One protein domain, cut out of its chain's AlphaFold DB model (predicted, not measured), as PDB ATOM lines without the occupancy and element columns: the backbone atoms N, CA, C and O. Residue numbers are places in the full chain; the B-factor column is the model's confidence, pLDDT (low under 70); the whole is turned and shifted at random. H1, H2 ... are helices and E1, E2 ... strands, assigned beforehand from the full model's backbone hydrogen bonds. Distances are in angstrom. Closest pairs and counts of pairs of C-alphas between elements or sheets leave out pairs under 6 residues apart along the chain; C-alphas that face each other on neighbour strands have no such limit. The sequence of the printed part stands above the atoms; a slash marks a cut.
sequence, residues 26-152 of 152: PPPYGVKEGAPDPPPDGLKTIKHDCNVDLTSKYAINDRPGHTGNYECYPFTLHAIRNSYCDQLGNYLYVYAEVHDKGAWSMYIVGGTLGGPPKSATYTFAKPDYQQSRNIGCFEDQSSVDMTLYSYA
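What this domain is: This is residues 26 to 152 of the 152 residues of an uncharacterized protein of Pyrenophora teres f. teres (UniProt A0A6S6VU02). Two strongly twisted sheets lie face to face as a sandwich, one of five strands (E1 E7 E6 E9 E2) and one of four (E3 E4 E5 E8), with a short helix, H1, at one end of the four-stranded sheet. The two long links, one holding Gly 42 and the other Asn 61, make the opposite ends of the longest axis. The printed part has 127 residues, with nine named strands and one named helix in the order E1 E2 E3 E4 H1 E5 E6 E7 E8 E9; both sheets are antiparallel and the class is mostly strand. The whole is compact, with a radius of gyration of the C-alphas of 14.7 A, and spans 54 by 27 by 23 A, only just a rod.

How they stand to each other: Begin at E1, residues 30 to 33, an edge strand of the five-stranded sheet, and find its antiparallel neighbour E7, residues 118 to 124, where N 32 and O 121 are 2.9 A apart. E7 forms a hairpin with E6, residues 104 to 111, where N 106 and O 122 are 2.8 A apart. Next comes E9, residues 143 to 151, with N 107 and O 147 at 2.8 A, and then the edge strand E2, residues 45 to 53, with N 48 and O 148 at 2.8 A. In the other sheet, look at the hairpin of E3, residues 67 to 72, and E4, residues 75 to 80: N 70 and O 77 are 2.8 A apart. E5, residues 91 to 98, follows with N 78 and O 95 at 2.8 A, and then E8, residues 132 to 139, with N 92 and O 138 at 2.7 A; E8 bends by 52 degrees at residue 135. The facing parts of the sandwich are 10.5 A centre to centre, and the closest C-alphas of E6 and E8 are those of Gly 111 and Phe 138, 5.3 A. H1, residues 83 to 86, is on the four-stranded sheet at a height of 7.4 A, only just over E5 with 3 of its 4 C-alphas; the closest C-alphas of the two are those of Cys 85 and Tyr 91, 5.6 A. H1 is too short for an O i to N i+4 pair, and its one O i to N i+3 pair is not within range.

Where its parts are: Find C-alpha 30 at (39.527, 7.526, 36.438), where E1 begins. E2 runs 24.9 A from C-alpha 45 at (34.259, 13.729, 20.387), E5 22.7 A and E8 20.1 A. E9 runs 26.2 A to C-alpha 151 at (31.098, 14.739, 24.201).

The domain as a whole: The two C-alphas farthest apart are those of Gly 42 and Asn 61, 54.4 A. The printed part has no cut; the links E1 to E2 and E2 to E3 are long. Look for pLDDT under 70 at residues 55 to 67, 113 to 115 and 152.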
ATOM      1  N   PRO A  26      45.326  12.605  45.405       89.19
ATOM      2  CA  PRO A  26      44.667  11.472  44.780       89.19
ATOM      3  C   PRO A  26      44.574  11.668  43.257       89.19
ATOM      4  O   PRO A  26      44.483  12.810  42.782       89.19
ATOM      5  N   PRO A  27      44.587  10.574  42.477       87.62
ATOM      6  CA  PRO A  27      44.291  10.653  41.057       87.62
ATOM      7  C   PRO A  27      42.832  11.105  40.827       87.62
ATOM      8  O   PRO A  27      42.004  10.998  41.739       87.62
ATOM      9  N   PRO A  28      42.505  11.604  39.625       89.25
ATOM     10  CA  PRO A  28      41.133  11.859  39.180       89.25
ATOM     11  C   PRO A  28      40.235  10.621  39.275       89.25
ATOM     12  O   PRO A  28      40.724   9.505  39.467       89.25
ATOM     13  N   TYR A  29      38.925  10.815  39.084       87.62
ATOM     14  CA  TYR A  29      37.916   9.750  39.127       87.62
ATOM     15  C   TYR A  29      38.310   8.485  38.348       87.62
ATOM     16  O   TYR A  29      38.041   7.374  38.805       87.62
ATOM     17  N   GLY A  30      38.964   8.641  37.194       86.69
ATOM     18  CA  GLY A  30      39.527   7.526  36.438       86.69
ATOM     19  C   GLY A  30      40.911   7.832  35.878       86.69
ATOM     20  O   GLY A  30      41.188   8.956  35.465       86.69
ATOM     21  N   VAL A  31      41.760   6.806  35.817       87.88
ATOM     22  CA  VAL A  31      43.052   6.833  35.116       87.88
ATOM     23  C   VAL A  31      43.176   5.561  34.289       87.88
ATOM     24  O   VAL A  31      42.982   4.461  34.807       87.88
ATOM     25  N   LYS A  32      43.500   5.710  33.006       88.44
ATOM     26  CA  LYS A  32      43.695   4.606  32.062       88.44
ATOM     27  C   LYS A  32      44.959   4.847  31.245       88.44
ATOM     28  O   LYS A  32      45.198   5.967  30.807       88.44
ATOM     29  N   GLU A  33      45.761   3.810  31.013       87.44
ATOM     30  CA  GLU A  33      46.904   3.915  30.098       87.44
ATOM     31  C   GLU A  33      46.432   4.118  28.646       87.44
ATOM     32  O   GLU A  33      45.488   3.473  28.184       87.44
ATOM     33  N   GLY A  34      47.120   4.995  27.913       86.56
ATOM     34  CA  GLY A  34      46.839   5.289  26.510       86.56
ATOM     35  C   GLY A  34      45.702   6.287  26.273       86.56
ATOM     36  O   GLY A  34      45.287   7.028  27.167       86.56
ATOM     37  N   ALA A  35      45.263   6.347  25.015       83.88
ATOM     38  CA  ALA A  35      44.244   7.271  24.519       83.88
ATOM     39  C   ALA A  35      42.848   7.005  25.130       83.88
ATOM     40  O   ALA A  35      42.581   5.882  25.581       83.88
ATOM     41  N   PRO A  36      41.946   8.006  25.127       82.69
ATOM     42  CA  PRO A  36      40.586   7.829  25.619       82.69
ATOM     43  C   PRO A  36      39.830   6.805  24.777       82.69
ATOM     44  O   PRO A  36      40.114   6.614  23.591       82.69
ATOM     45  N   ASP A  37      38.837   6.168  25.395       83.00
ATOM     46  CA  ASP A  37      37.882   5.347  24.657       83.00
ATOM     47  C   ASP A  37      37.131   6.192  23.615       83.00
ATOM     48  O   ASP A  37      36.929   7.396  23.817       83.00
ATOM     49  N   PRO A  38      36.728   5.586  22.483       79.81
ATOM     50  CA  PRO A  38      35.891   6.271  21.513       79.81
ATOM     51  C   PRO A  38      34.581   6.747  22.167       79.81
ATOM     52  O   PRO A  38      34.114   6.144  23.139       79.81
ATOM     53  N   PRO A  39      33.974   7.824  21.638       80.19
ATOM     54  CA  PRO A  39      32.707   8.313  22.155       80.19
ATOM     55  C   PRO A  39      31.624   7.232  21.993       80.19
ATOM     56  O   PRO A  39      31.683   6.458  21.033       80.19
ATOM     57  N   PRO A  40      30.620   7.181  22.886       78.56
ATOM     58  CA  PRO A  40      29.445   6.339  22.689       78.56
ATOM     59  C   PRO A  40      28.750   6.609  21.347       78.56
ATOM     60  O   PRO A  40      28.817   7.722  20.817       78.56
ATOM     61  N   ASP A  41      28.025   5.613  20.833       82.25
ATOM     62  CA  ASP A  41      27.273   5.740  19.582       82.25
ATOM     63  C   ASP A  41      26.330   6.953  19.607       82.25
ATOM     64  O   ASP A  41      25.560   7.160  20.546       82.25
ATOM     65  N   GLY A  42      26.383   7.758  18.543       79.44
ATOM     66  CA  GLY A  42      25.571   8.968  18.393       79.44
ATOM     67  C   GLY A  42      26.168  10.234  19.012       79.44
ATOM     68  O   GLY A  42      25.650  11.313  18.731       79.44
ATOM     69  N   LEU A  43      27.266  10.134  19.770       80.62
ATOM     70  CA  LEU A  43      27.998  11.287  20.296       80.62
ATOM     71  C   LEU A  43      29.263  11.558  19.485       80.62
ATOM     72  O   LEU A  43      29.913  10.645  18.968       80.62
ATOM     73  N   LYS A  44      29.637  12.832  19.380       80.00
ATOM     74  CA  LYS A  44      30.893  13.240  18.747       80.00
ATOM     75  C   LYS A  44      31.892  13.682  19.799       80.00
ATOM     76  O   LYS A  44      31.582  14.442  20.710       80.00
ATOM     77  N   THR A  45      33.125  13.233  19.621       81.31
ATOM     78  CA  THR A  45      34.259  13.729  20.387       81.31
ATOM     79  C   THR A  45      34.595  15.155  19.973       81.31
ATOM     80  O   THR A  45      34.920  15.403  18.810       81.31
ATOM     81  N   ILE A  46      34.593  16.074  20.934       81.06
ATOM     82  CA  ILE A  46      35.162  17.409  20.777       81.06
ATOM     83  C   ILE A  46      36.558  17.389  21.394       81.06
ATOM     84  O   ILE A  46      36.713  17.038  22.563       81.06
ATOM     85  N   LYS A  47      37.564  17.749  20.592       85.19
ATOM     86  CA  LYS A  47      38.952  17.889  21.033       85.19
ATOM     87  C   LYS A  47      39.251  19.353  21.317       85.19
ATOM     88  O   LYS A  47      39.001  20.196  20.459       85.19
ATOM     89  N   HIS A  48      39.823  19.622  22.481       82.62
ATOM     90  CA  HIS A  48      40.402  20.916  22.819       82.62
ATOM     91  C   HIS A  48      41.880  20.677  23.088       82.62
ATOM     92  O   HIS A  48      42.253  20.119  24.122       82.62
ATOM     93  N   ASP A  49      42.709  21.018  22.108       80.00
ATOM     94  CA  ASP A  49      44.152  20.867  22.240       80.00
ATOM     95  C   ASP A  49      44.684  21.903  23.223       80.00
ATOM     96  O   ASP A  49      44.302  23.076  23.197       80.00
ATOM     97  N   CYS A  50      45.553  21.447  24.114       78.94
ATOM     98  CA  CYS A  50      46.109  22.257  25.171       78.94
ATOM     99  C   CYS A  50      47.567  21.875  25.383       78.94
ATOM    100  O   CYS A  50      47.888  20.750  25.755       78.94
ATOM    101  N   ASN A  51      48.460  22.825  25.144       76.88
ATOM    102  CA  ASN A  51      49.875  22.638  25.400       76.88
ATOM    103  C   ASN A  51      50.276  23.536  26.568       76.88
ATOM    104  O   ASN A  51      49.987  24.737  26.571       76.88
ATOM    105  N   VAL A  52      50.915  22.929  27.562       75.56
ATOM    106  CA  VAL A  52      51.484  23.638  28.698       75.56
ATOM    107  C   VAL A  52      52.996  23.599  28.603       75.56
ATOM    108  O   VAL A  52      53.629  22.555  28.743       75.56
ATOM    109  N   ASP A  53      53.572  24.777  28.411       77.44
ATOM    110  CA  ASP A  53      55.008  24.970  28.415       77.44
ATOM    111  C   ASP A  53      55.527  25.138  29.851       77.44
ATOM    112  O   ASP A  53      55.315  26.175  30.483       77.44
ATOM    113  N   LEU A  54      56.228  24.122  30.367       73.81
ATOM    114  CA  LEU A  54      56.857  24.177  31.690       73.81
ATOM    115  C   LEU A  54      58.216  24.898  31.670       73.81
ATOM    116  O   LEU A  54      58.824  25.065  32.728       73.81
ATOM    117  N   THR A  55      58.696  25.344  30.503       67.88
ATOM    118  CA  THR A  55      59.991  26.029  30.358       67.88
ATOM    119  C   THR A  55      59.931  27.515  30.709       67.88
ATOM    120  O   THR A  55      60.948  28.097  31.071       67.88
ATOM    121  N   SER A  56      58.773  28.175  30.604       53.22
ATOM    122  CA  SER A  56      58.734  29.638  30.428       53.22
ATOM    123  C   SER A  56      58.573  30.487  31.694       53.22
ATOM    124  O   SER A  56      58.592  31.716  31.605       53.22
ATOM    125  N   LYS A  57      58.492  29.908  32.900       52.25
ATOM    126  CA  LYS A  57      58.413  30.693  34.154       52.25
ATOM    127  C   LYS A  57      59.759  30.809  34.872       52.25
ATOM    128  O   LYS A  57      59.900  30.391  36.017       52.25
ATOM    129  N   TYR A  58      60.730  31.454  34.223       50.00
ATOM    130  CA  TYR A  58      61.989  31.846  34.864       50.00
ATOM    131  C   TYR A  58      61.996  33.310  35.309       50.00
ATOM    132  O   TYR A  58      61.781  34.224  34.515       50.00
ATOM    133  N   ALA A  59      62.387  33.530  36.565       38.06
ATOM    134  CA  ALA A  59      63.290  34.627  36.885       38.06
ATOM    135  C   ALA A  59      64.709  34.044  36.851       38.06
ATOM    136  O   ALA A  59      65.099  33.289  37.735       38.06
ATOM    137  N   ILE A  60      65.457  34.347  35.790       42.56
ATOM    138  CA  ILE A  60      66.885  34.031  35.686       42.56
ATOM    139  C   ILE A  60      67.588  34.697  36.881       42.56
ATOM    140  O   ILE A  60      67.423  35.898  37.086       42.56
ATOM    141  N   ASN A  61      68.361  33.908  37.637       40.69
ATOM    142  CA  ASN A  61      69.164  34.254  38.834       40.69
ATOM    143  C   ASN A  61      68.546  33.958  40.209       40.69
ATOM    144  O   ASN A  61      69.116  34.326  41.231       40.69
ATOM    145  N   ASP A  62      67.434  33.239  40.239       42.16
ATOM    146  CA  ASP A  62      66.675  32.890  41.435       42.16
ATOM    147  C   ASP A  62      66.076  31.500  41.080       42.16
ATOM    148  O   ASP A  62      65.523  31.342  39.999       42.16
ATOM    149  N   ARG A  63      66.187  30.399  41.832       46.94
ATOM    150  CA  ARG A  63      65.264  30.157  42.941       46.94
ATOM    151  C   ARG A  63      65.299  28.707  43.446       46.94
ATOM    152  O   ARG A  63      65.245  27.778  42.640       46.94
ATOM    153  N   PRO A  64      65.157  28.494  44.762       41.81
ATOM    154  CA  PRO A  64      64.264  27.455  45.263       41.81
ATOM    155  C   PRO A  64      62.820  27.749  44.805       41.81
ATOM    156  O   PRO A  64      62.269  28.798  45.131       41.81
ATOM    157  N   GLY A  65      62.209  26.833  44.043       51.50
ATOM    158  CA  GLY A  65      60.776  26.860  43.709       51.50
ATOM    159  C   GLY A  65      60.453  27.043  42.224       51.50
ATOM    160  O   GLY A  65      60.021  28.114  41.812       51.50
ATOM    161  N   HIS A  66      60.595  25.976  41.429       58.38
ATOM    162  CA  HIS A  66      59.861  25.852  40.166       58.38
ATOM    163  C   HIS A  66      58.392  25.605  40.513       58.38
ATOM    164  O   HIS A  66      58.016  24.480  40.848       58.38
ATOM    165  N   THR A  67      57.595  26.675  40.525       66.75
ATOM    166  CA  THR A  67      56.142  26.611  40.682       66.75
ATOM    167  C   THR A  67      55.453  27.446  39.607       66.75
ATOM    168  O   THR A  67      55.872  28.562  39.297       66.75
ATOM    169  N   GLY A  68      54.397  26.909  39.001       73.31
ATOM    170  CA  GLY A  68      53.683  27.592  37.928       73.31
ATOM    171  C   GLY A  68      52.231  27.158  37.823       73.31
ATOM    172  O   GLY A  68      51.935  25.975  37.928       73.31
ATOM    173  N   ASN A  69      51.350  28.134  37.589       78.81
ATOM    174  CA  ASN A  69      49.947  27.911  37.243       78.81
ATOM    175  C   ASN A  69      49.767  28.106  35.733       78.81
ATOM    176  O   ASN A  69      50.225  29.126  35.205       78.81
ATOM    177  N   TYR A  70      49.105  27.168  35.068       79.38
ATOM    178  CA  TYR A  70      48.861  27.164  33.629       79.38
ATOM    179  C   TYR A  70      47.377  26.919  33.376       79.38
ATOM    180  O   TYR A  70      46.783  26.014  33.959       79.38
ATOM    181  N   GLU A  71      46.758  27.747  32.545       80.50
ATOM    182  CA  GLU A  71      45.319  27.678  32.298       80.50
ATOM    183  C   GLU A  71      45.028  26.885  31.029       80.50
ATOM    184  O   GLU A  71      45.624  27.111  29.980       80.50
ATOM    185  N   CYS A  72      44.101  25.944  31.150       79.19
ATOM    186  CA  CYS A  72      43.739  24.988  30.120       79.19
ATOM    187  C   CYS A  72      42.248  24.679  30.267       79.19
ATOM    188  O   CYS A  72      41.888  23.645  30.821       79.19
ATOM    189  N   TYR A  73      41.371  25.617  29.889       79.62
ATOM    190  CA  TYR A  73      39.947  25.542  30.241       79.62
ATOM    191  C   TYR A  73      39.326  24.177  29.868       79.62
ATOM    192  O   TYR A  73      39.497  23.735  28.731       79.62
ATOM    193  N   PRO A  74      38.599  23.511  30.791       84.50
ATOM    194  CA  PRO A  74      38.112  23.981  32.103       84.50
ATOM    195  C   PRO A  74      39.065  23.781  33.300       84.50
ATOM    196  O   PRO A  74      38.637  23.869  34.451       84.50
ATOM    197  N   PHE A  75      40.334  23.479  33.059       86.31
ATOM    198  CA  PHE A  75      41.325  23.146  34.076       86.31
ATOM    199  C   PHE A  75      42.277  24.308  34.371       86.31
ATOM    200  O   PHE A  75      42.632  25.099  33.492       86.31
ATOM    201  N   THR A  76      42.771  24.344  35.605       88.50
ATOM    202  CA  THR A  76      44.038  25.001  35.941       88.50
ATOM    203  C   THR A  76      45.030  23.934  36.361       88.50
ATOM    204  O   THR A  76      44.736  23.097  37.210       88.50
ATOM    205  N   LEU A  77      46.205  23.961  35.752       87.12
ATOM    206  CA  LEU A  77      47.307  23.059  36.036       87.12
ATOM    207  C   LEU A  77      48.321  23.771  36.911       87.12
ATOM    208  O   LEU A  77      48.663  24.929  36.675       87.12
ATOM    209  N   HIS A  78      48.834  23.049  37.888       86.88
ATOM    210  CA  HIS A  78      49.876  23.504  38.782       86.88
ATOM    211  C   HIS A  78      51.056  22.558  38.656       86.88
ATOM    212  O   HIS A  78      50.901  21.356  38.851       86.88
ATOM    213  N   ALA A  79      52.227  23.100  38.348       85.69
ATOM    214  CA  ALA A  79      53.483  22.364  38.383       85.69
ATOM    215  C   ALA A  79      54.293  22.857  39.576       85.69
ATOM    216  O   ALA A  79      54.480  24.066  39.709       85.69
ATOM    217  N   ILE A  80      54.757  21.952  40.437       83.75
ATOM    218  CA  ILE A  80      55.592  22.265  41.602       83.75
ATOM    219  C   ILE A  80      56.708  21.227  41.758       83.75
ATOM    220  O   ILE A  80      56.542  20.071  41.375       83.75
ATOM    221  N   ARG A  81      57.828  21.588  42.388       79.56
ATOM    222  CA  ARG A  81      58.750  20.571  42.923       79.56
ATOM    223  C   ARG A  81      58.133  19.910  44.151       79.56
ATOM    224  O   ARG A  81      57.592  20.591  45.022       79.56
ATOM    225  N   ASN A  82      58.184  18.585  44.198       78.06
ATOM    226  CA  ASN A  82      57.611  17.790  45.273       78.06
ATOM    227  C   ASN A  82      58.461  16.535  45.465       78.06
ATOM    228  O   ASN A  82      58.798  15.866  44.488       78.06
ATOM    229  N   SER A  83      58.711  16.174  46.723       79.19
ATOM    230  CA  SER A  83      59.507  14.996  47.085       79.19
ATOM    231  C   SER A  83      59.016  13.680  46.459       79.19
ATOM    232  O   SER A  83      59.820  12.774  46.251       79.19
ATOM    233  N   TYR A  84      57.731  13.587  46.099       80.06
ATOM    234  CA  TYR A  84      57.163  12.467  45.349       80.06
ATOM    235  C   TYR A  84      57.786  12.305  43.951       80.06
ATOM    236  O   TYR A  84      58.088  11.186  43.544       80.06
ATOM    237  N   CYS A  85      58.017  13.405  43.228       81.75
ATOM    238  CA  CYS A  85      58.642  13.383  41.901       81.75
ATOM    239  C   CYS A  85      60.162  13.586  41.949       81.75
ATOM    240  O   CYS A  85      60.848  13.158  41.026       81.75
ATOM    241  N   ASP A  86      60.704  14.171  43.024       75.25
ATOM    242  CA  ASP A  86      62.148  14.415  43.164       75.25
ATOM    243  C   ASP A  86      62.970  13.112  43.140       75.25
ATOM    244  O   ASP A  86      64.119  13.104  42.700       75.25
ATOM    245  N   GLN A  87      62.382  11.979  43.552       72.38
ATOM    246  CA  GLN A  87      63.028  10.659  43.463       72.38
ATOM    247  C   GLN A  87      63.354  10.239  42.020       72.38
ATOM    248  O   GLN A  87      64.198   9.372  41.806       72.38
ATOM    249  N   LEU A  88      62.698  10.853  41.035       75.00
ATOM    250  CA  LEU A  88      62.888  10.600  39.608       75.00
ATOM    251  C   LEU A  88      63.923  11.554  38.983       75.00
ATOM    252  O   LEU A  88      64.186  11.476  37.785       75.00
ATOM    253  N   GLY A  89      64.521  12.449  39.778       79.56
ATOM    254  CA  GLY A  89      65.482  13.452  39.329       79.56
ATOM    255  C   GLY A  89      64.825  14.805  39.048       79.56
ATOM    256  O   GLY A  89      64.128  15.360  39.893       79.56
ATOM    257  N   ASN A  90      65.065  15.368  37.862       80.19
ATOM    258  CA  ASN A  90      64.567  16.692  37.473       80.19
ATOM    259  C   ASN A  90      63.119  16.636  36.978       80.19
ATOM    260  O   ASN A  90      62.851  16.964  35.828       80.19
ATOM    261  N   TYR A  91      62.191  16.211  37.832       84.31
ATOM    262  CA  TYR A  91      60.771  16.139  37.493       84.31
ATOM    263  C   TYR A  91      59.938  17.094  38.355       84.31
ATOM    264  O   TYR A  91      60.185  17.269  39.548       84.31
ATOM    265  N   LEU A  92      58.923  17.699  37.745       84.88
ATOM    266  CA  LEU A  92      57.903  18.519  38.385       84.88
ATOM    267  C   LEU A  92      56.649  17.687  38.623       84.88
ATOM    268  O   LEU A  92      56.171  16.986  37.733       84.88
ATOM    269  N   TYR A  93      56.096  17.805  39.821       86.62
ATOM    270  CA  TYR A  93      54.789  17.276  40.156       86.62
ATOM    271  C   TYR A  93      53.703  18.180  39.582       86.62
ATOM    272  O   TYR A  93      53.613  19.353  39.952       86.62
ATOM    273  N   VAL A  94      52.886  17.627  38.692       88.25
ATOM    274  CA  VAL A  94      51.781  18.327  38.046       88.25
ATOM    275  C   VAL A  94      50.455  17.806  38.587       88.25
ATOM    276  O   VAL A  94      50.193  16.599  38.603       88.25
ATOM    277  N   TYR A  95      49.598  18.728  39.010       89.25
ATOM    278  CA  TYR A  95      48.225  18.453  39.420       89.25
ATOM    279  C   TYR A  95      47.256  19.441  38.764       89.25
ATOM    280  O   TYR A  95      47.643  20.557  38.425       89.25
ATOM    281  N   ALA A  96      46.001  19.036  38.574       90.31
ATOM    282  CA  ALA A  96      44.943  19.904  38.058       90.31
ATOM    283  C   ALA A  96      43.889  20.209  39.105       90.31
ATOM    284  O   ALA A  96      43.590  19.385  39.969       90.31
ATOM    285  N   GLU A  97      43.259  21.359  38.917       90.31
ATOM    286  CA  GLU A  97      41.979  21.730  39.497       90.31
ATOM    287  C   GLU A  97      40.965  21.928  38.369       90.31
ATOM    288  O   GLU A  97      41.245  22.605  37.377       90.31
ATOM    289  N   VAL A  98      39.789  21.311  38.506       87.69
ATOM    290  CA  VAL A  98      38.703  21.414  37.521       87.69
ATOM    291  C   VAL A  98      37.715  22.482  37.959       87.69
ATOM    292  O   VAL A  98      37.150  22.396  39.054       87.69
ATOM    293  N   HIS A  99      37.455  23.449  37.079       88.19
ATOM    294  CA  HIS A  99      36.546  24.573  37.341       88.19
ATOM    295  C   HIS A  99      35.178  24.422  36.680       88.19
ATOM    296  O   HIS A  99      34.331  25.306  36.798       88.19
ATOM    297  N   ASP A 100      34.935  23.293  36.022       85.25
ATOM    298  CA  ASP A 100      33.649  22.933  35.437       85.25
ATOM    299  C   ASP A 100      33.074  21.661  36.081       85.25
ATOM    300  O   ASP A 100      33.805  20.761  36.490       85.25
ATOM    301  N   LYS A 101      31.742  21.590  36.196       82.94
ATOM    302  CA  LYS A 101      31.035  20.441  36.802       82.94
ATOM    303  C   LYS A 101      30.713  19.326  35.801       82.94
ATOM    304  O   LYS A 101      30.098  18.331  36.197       82.94
ATOM    305  N   GLY A 102      31.058  19.510  34.529       81.19
ATOM    306  CA  GLY A 102      30.909  18.520  33.473       81.19
ATOM    307  C   GLY A 102      31.837  17.317  33.641       81.19
ATOM    308  O   GLY A 102      32.667  17.250  34.548       81.19
ATOM    309  N   ALA A 103      31.662  16.338  32.755       81.25
ATOM    310  CA  ALA A 103      32.549  15.188  32.647       81.25
ATOM    311  C   ALA A 103      33.576  15.448  31.544       81.25
ATOM    312  O   ALA A 103      33.207  15.750  30.408       81.25
ATOM    313  N   TRP A 104      34.853  15.305  31.885       84.56
ATOM    314  CA  TRP A 104      35.967  15.625  31.000       84.56
ATOM    315  C   TRP A 104      36.965  14.480  30.993       84.56
ATOM    316  O   TRP A 104      37.227  13.874  32.027       84.56
ATOM    317  N   SER A 105      37.537  14.178  29.833       87.00
ATOM    318  CA  SER A 105      38.674  13.259  29.742       87.00
ATOM    319  C   SER A 105      39.879  14.010  29.209       87.00
ATOM    320  O   SER A 105      39.784  14.713  28.213       87.00
ATOM    321  N   MET A 106      41.013  13.887  29.877       87.25
ATOM    322  CA  MET A 106      42.254  14.562  29.533       87.25
ATOM    323  C   MET A 106      43.283  13.510  29.165       87.25
ATOM    324  O   MET A 106      43.682  12.713  30.008       87.25
ATOM    325  N   TYR A 107      43.694  13.493  27.906       87.94
ATOM    326  CA  TYR A 107      44.790  12.657  27.443       87.94
ATOM    327  C   TYR A 107      46.097  13.419  27.552       87.94
ATOM    328  O   TYR A 107      46.156  14.586  27.167       87.94
ATOM    329  N   ILE A 108      47.132  12.756  28.049       85.38
ATOM    330  CA  ILE A 108      48.446  13.351  28.246       85.38
ATOM    331  C   ILE A 108      49.502  12.412  27.715       85.38
ATOM    332  O   ILE A 108      49.400  11.192  27.869       85.38
ATOM    333  N   VAL A 109      50.533  13.002  27.126       81.50
ATOM    334  CA  VAL A 109      51.683  12.294  26.584       81.50
ATOM    335  C   VAL A 109      52.910  12.568  27.453       81.50
ATOM    336  O   VAL A 109      53.180  13.706  27.821       81.50
ATOM    337  N   GLY A 110      53.665  11.514  27.773       70.88
ATOM    338  CA  GLY A 110      55.001  11.645  28.366       70.88
ATOM    339  C   GLY A 110      55.056  11.876  29.881       70.88
ATOM    340  O   GLY A 110      56.110  12.253  30.384       70.88
ATOM    341  N   GLY A 111      53.972  11.629  30.620       77.94
ATOM    342  CA  GLY A 111      53.965  11.738  32.083       77.94
ATOM    343  C   GLY A 111      54.538  10.502  32.784       77.94
ATOM    344  O   GLY A 111      54.386   9.374  32.316       77.94
ATOM    345  N   THR A 112      55.154  10.700  33.948       75.38
ATOM    346  CA  THR A 112      55.689   9.635  34.802       75.38
ATOM    347  C   THR A 112      54.817   9.433  36.044       75.38
ATOM    348  O   THR A 112      54.653  10.334  36.864       75.38
ATOM    349  N   LEU A 113      54.309   8.211  36.233       68.75
ATOM    350  CA  LEU A 113      53.571   7.777  37.429       68.75
ATOM    351  C   LEU A 113      54.348   6.674  38.170       68.75
ATOM    352  O   LEU A 113      53.899   5.533  38.254       68.75
ATOM    353  N   GLY A 114      55.553   6.994  38.655       60.91
ATOM    354  CA  GLY A 114      56.414   6.033  39.365       60.91
ATOM    355  C   GLY A 114      57.123   5.006  38.465       60.91
ATOM    356  O   GLY A 114      57.421   3.902  38.915       60.91
ATOM    357  N   GLY A 115      57.378   5.344  37.195       65.38
ATOM    358  CA  GLY A 115      58.004   4.464  36.196       65.38
ATOM    359  C   GLY A 115      58.573   5.237  34.995       65.38
ATOM    360  O   GLY A 115      58.847   6.423  35.126       65.38
ATOM    361  N   PRO A 116      58.788   4.617  33.821       70.94
ATOM    362  CA  PRO A 116      59.150   5.371  32.619       70.94
ATOM    363  C   PRO A 116      57.987   6.276  32.158       70.94
ATOM    364  O   PRO A 116      56.834   5.982  32.494       70.94
ATOM    365  N   PRO A 117      58.262   7.319  31.350       77.12
ATOM    366  CA  PRO A 117      57.227   8.153  30.749       77.12
ATOM    367  C   PRO A 117      56.206   7.321  29.969       77.12
ATOM    368  O   PRO A 117      56.565   6.453  29.168       77.12
ATOM    369  N   LYS A 118      54.921   7.590  30.192       82.44
ATOM    370  CA  LYS A 118      53.794   6.921  29.538       82.44
ATOM    371  C   LYS A 118      52.717   7.932  29.166       82.44
ATOM    372  O   LYS A 118      52.626   9.016  29.733       82.44
ATOM    373  N   SER A 119      51.892   7.553  28.196       88.06
ATOM    374  CA  SER A 119      50.683   8.312  27.877       88.06
ATOM    375  C   SER A 119      49.499   7.744  28.650       88.06
ATOM    376  O   SER A 119      49.385   6.522  28.789       88.06
ATOM    377  N   ALA A 120      48.621   8.608  29.140       88.56
ATOM    378  CA  ALA A 120      47.474   8.213  29.947       88.56
ATOM    379  C   ALA A 120      46.291   9.154  29.729       88.56
ATOM    380  O   ALA A 120      46.456  10.331  29.416       88.56
ATOM    381  N   THR A 121      45.092   8.616  29.924       90.56
ATOM    382  CA  THR A 121      43.843   9.365  29.960       90.56
ATOM    383  C   THR A 121      43.349   9.464  31.394       90.56
ATOM    384  O   THR A 121      43.173   8.455  32.078       90.56
ATOM    385  N   TYR A 122      43.081  10.691  31.816       89.06
ATOM    386  CA  TYR A 122      42.537  11.054  33.112       89.06
ATOM    387  C   TYR A 122      41.086  11.482  32.936       89.06
ATOM    388  O   TYR A 122      40.804  12.470  32.259       89.06
ATOM    389  N   THR A 123      40.157  10.750  33.533       90.19
ATOM    390  CA  THR A 123      38.740  11.112  33.530       90.19
ATOM    391  C   THR A 123      38.419  11.888  34.796       90.19
ATOM    392  O   THR A 123      38.601  11.386  35.905       90.19
ATOM    393  N   PHE A 124      37.901  13.094  34.611       88.44
ATOM    394  CA  PHE A 124      37.398  13.964  35.658       88.44
ATOM    395  C   PHE A 124      35.876  13.939  35.662       88.44
ATOM    396  O   PHE A 124      35.227  14.037  34.616       88.44
ATOM    397  N   ALA A 125      35.305  13.824  36.855       86.00
ATOM    398  CA  ALA A 125      33.865  13.813  37.055       86.00
ATOM    399  C   ALA A 125      33.446  14.831  38.121       86.00
ATOM    400  O   ALA A 125      34.271  15.458  38.780       86.00
ATOM    401  N   LYS A 126      32.135  14.956  38.345       87.12
ATOM    402  CA  LYS A 126      31.549  15.846  39.361       87.12
ATOM    403  C   LYS A 126      32.243  15.803  40.745       87.12
ATOM    404  O   LYS A 126      32.344  16.868  41.349       87.12
ATOM    405  N   PRO A 127      32.718  14.650  41.271       87.12
ATOM    406  CA  PRO A 127      33.451  14.604  42.544       87.12
ATOM    407  C   PRO A 127      34.832  15.283  42.536       87.12
ATOM    408  O   PRO A 127      35.377  15.543  43.606       87.12
ATOM    409  N   ASP A 128      35.405  15.550  41.362       88.94
ATOM    410  CA  ASP A 128      36.719  16.187  41.199       88.94
ATOM    411  C   ASP A 128      36.633  17.713  41.066       88.94
ATOM    412  O   ASP A 128      37.653  18.398  41.074       88.94
ATOM    413  N   TYR A 129      35.418  18.258  40.968       89.50
ATOM    414  CA  TYR A 129      35.183  19.695  40.881       89.50
ATOM    415  C   TYR A 129      35.798  20.434  42.079       89.50
ATOM    416  O   TYR A 129      35.495  20.112  43.232       89.50
ATOM    417  N   GLN A 130      36.635  21.443  41.801       87.75
ATOM    418  CA  GLN A 130      37.392  22.217  42.799       87.75
ATOM    419  C   GLN A 130      38.275  21.366  43.731       87.75
ATOM    420  O   GLN A 130      38.537  21.753  44.869       87.75
ATOM    421  N   GLN A 131      38.708  20.186  43.284       89.12
ATOM    422  CA  GLN A 131      39.664  19.352  44.008       89.12
ATOM    423  C   GLN A 131      40.984  19.289  43.242       89.12
ATOM    424  O   GLN A 131      40.986  19.097  42.027       89.12
ATOM    425  N   SER A 132      42.102  19.372  43.960       90.69
ATOM    426  CA  SER A 132      43.422  19.124  43.384       90.69
ATOM    427  C   SER A 132      43.586  17.624  43.106       90.69
ATOM    428  O   SER A 132      43.361  16.783  43.988       90.69
ATOM    429  N   ARG A 133      43.953  17.277  41.870       91.12
ATOM    430  CA  ARG A 133      44.134  15.892  41.414       91.12
ATOM    431  C   ARG A 133      45.468  15.693  40.729       91.12
ATOM    432  O   ARG A 133      45.840  16.473  39.857       91.12
ATOM    433  N   ASN A 134      46.162  14.626  41.105       88.81
ATOM    434  CA  ASN A 134      47.457  14.289  40.533       88.81
ATOM    435  C   ASN A 134      47.329  13.932  39.054       88.81
ATOM    436  O   ASN A 134      46.542  13.062  38.686       88.81
ATOM    437  N   ILE A 135      48.160  14.560  38.238       86.88
ATOM    438  CA  ILE A 135      48.280  14.259  36.820       86.88
ATOM    439  C   ILE A 135      49.582  13.514  36.532       86.88
ATOM    440  O   ILE A 135      49.605  12.634  35.680       86.88
ATOM    441  N   GLY A 136      50.658  13.796  37.255       88.50
ATOM    442  CA  GLY A 136      51.877  12.999  37.204       88.50
ATOM    443  C   GLY A 136      53.136  13.831  37.349       88.50
ATOM    444  O   GLY A 136      53.087  15.027  37.622       88.50
ATOM    445  N   CYS A 137      54.274  13.172  37.173       87.88
ATOM    446  CA  CYS A 137      55.584  13.802  37.177       87.88
ATOM    447  C   CYS A 137      56.033  14.062  35.736       87.88
ATOM    448  O   CYS A 137      56.047  13.134  34.930       87.88
ATOM    449  N   PHE A 138      56.441  15.282  35.412       87.25
ATOM    450  CA  PHE A 138      56.917  15.659  34.074       87.25
ATOM    451  C   PHE A 138      58.332  16.193  34.163       87.25
ATOM    452  O   PHE A 138      58.681  16.806  35.168       87.25
ATOM    453  N   GLU A 139      59.154  15.944  33.151       84.44
ATOM    454  CA  GLU A 139      60.525  16.445  33.145       84.44
ATOM    455  C   GLU A 139      60.514  17.981  33.217       84.44
ATOM    456  O   GLU A 139      59.734  18.650  32.532       84.44
ATOM    457  N   ASP A 140      61.330  18.551  34.099       80.38
ATOM    458  CA  ASP A 140      61.508  19.998  34.185       80.38
ATOM    459  C   ASP A 140      62.044  20.502  32.840       80.38
ATOM    460  O   ASP A 140      62.898  19.860  32.234       80.38
ATOM    461  N   GLN A 141      61.545  21.646  32.373       75.62
ATOM    462  CA  GLN A 141      61.831  22.182  31.032       75.62
ATOM    463  C   GLN A 141      61.278  21.348  29.854       75.62
ATOM    464  O   GLN A 141      61.732  21.512  28.722       75.62
ATOM    465  N   SER A 142      60.282  20.486  30.080       75.75
ATOM    466  CA  SER A 142      59.527  19.846  28.993       75.75
ATOM    467  C   SER A 142      58.240  20.603  28.651       75.75
ATOM    468  O   SER A 142      57.667  21.317  29.476       75.75
ATOM    469  N   SER A 143      57.763  20.444  27.417       73.81
ATOM    470  CA  SER A 143      56.382  20.783  27.068       73.81
ATOM    471  C   SER A 143      55.475  19.602  27.389       73.81
ATOM    472  O   SER A 143      55.803  18.462  27.051       73.81
ATOM    473  N   VAL A 144      54.319  19.869  27.988       76.06
ATOM    474  CA  VAL A 144      53.293  18.853  28.225       76.06
ATOM    475  C   VAL A 144      52.209  19.007  27.170       76.06
ATOM    476  O   VAL A 144      51.428  19.960  27.196       76.06
ATOM    477  N   ASP A 145      52.163  18.048  26.249       79.69
ATOM    478  CA  ASP A 145      51.085  17.946  25.274       79.69
ATOM    479  C   ASP A 145      49.882  17.249  25.903       79.69
ATOM    480  O   ASP A 145      49.960  16.105  26.374       79.69
ATOM    481  N   MET A 146      48.754  17.953  25.892       81.81
ATOM    482  CA  MET A 146      47.496  17.458  26.411       81.81
ATOM    483  C   MET A 146      46.370  17.686  25.408       81.81
ATOM    484  O   MET A 146      46.290  18.704  24.723       81.81
ATOM    485  N   THR A 147      45.434  16.748  25.362       87.12
ATOM    486  CA  THR A 147      44.189  16.926  24.616       87.12
ATOM    487  C   THR A 147      43.030  16.685  25.560       87.12
ATOM    488  O   THR A 147      42.922  15.623  26.179       87.12
ATOM    489  N   LEU A 148      42.151  17.675  25.669       84.81
ATOM    490  CA  LEU A 148      40.911  17.556  26.417       84.81
ATOM    491  C   LEU A 148      39.806  17.055  25.498       84.81
ATOM    492  O   LEU A 148      39.665  17.487  24.356       84.81
ATOM    493  N   TYR A 149      38.998  16.159  26.035       83.00
ATOM    494  CA  TYR A 149      37.917  15.487  25.350       83.00
ATOM    495  C   TYR A 149      36.613  15.739  26.093       83.00
ATOM    496  O   TYR A 149      36.494  15.446  27.288       83.00
ATOM    497  N   SER A 150      35.629  16.246  25.357       79.12
ATOM    498  CA  SER A 150      34.229  16.293  25.770       79.12
ATOM    499  C   SER A 150      33.336  15.637  24.715       79.12
ATOM    500  O   SER A 150      33.767  15.378  23.585       79.12
ATOM    501  N   TYR A 151      32.097  15.328  25.092       75.44
ATOM    502  CA  TYR A 151      31.098  14.739  24.201       75.44
ATOM    503  C   TYR A 151      29.984  15.748  23.916       75.44
ATOM    504  O   TYR A 151      29.552  16.453  24.830       75.44
ATOM    505  N   ALA A 152      29.524  15.793  22.664       66.06
ATOM    506  CA  ALA A 152      28.342  16.534  22.221       66.06
ATOM    507  C   ALA A 152      27.416  15.665  21.373       66.06
ATOM    508  O   ALA A 152      27.924  14.709  20.734       66.06
TER     509      ALA A 152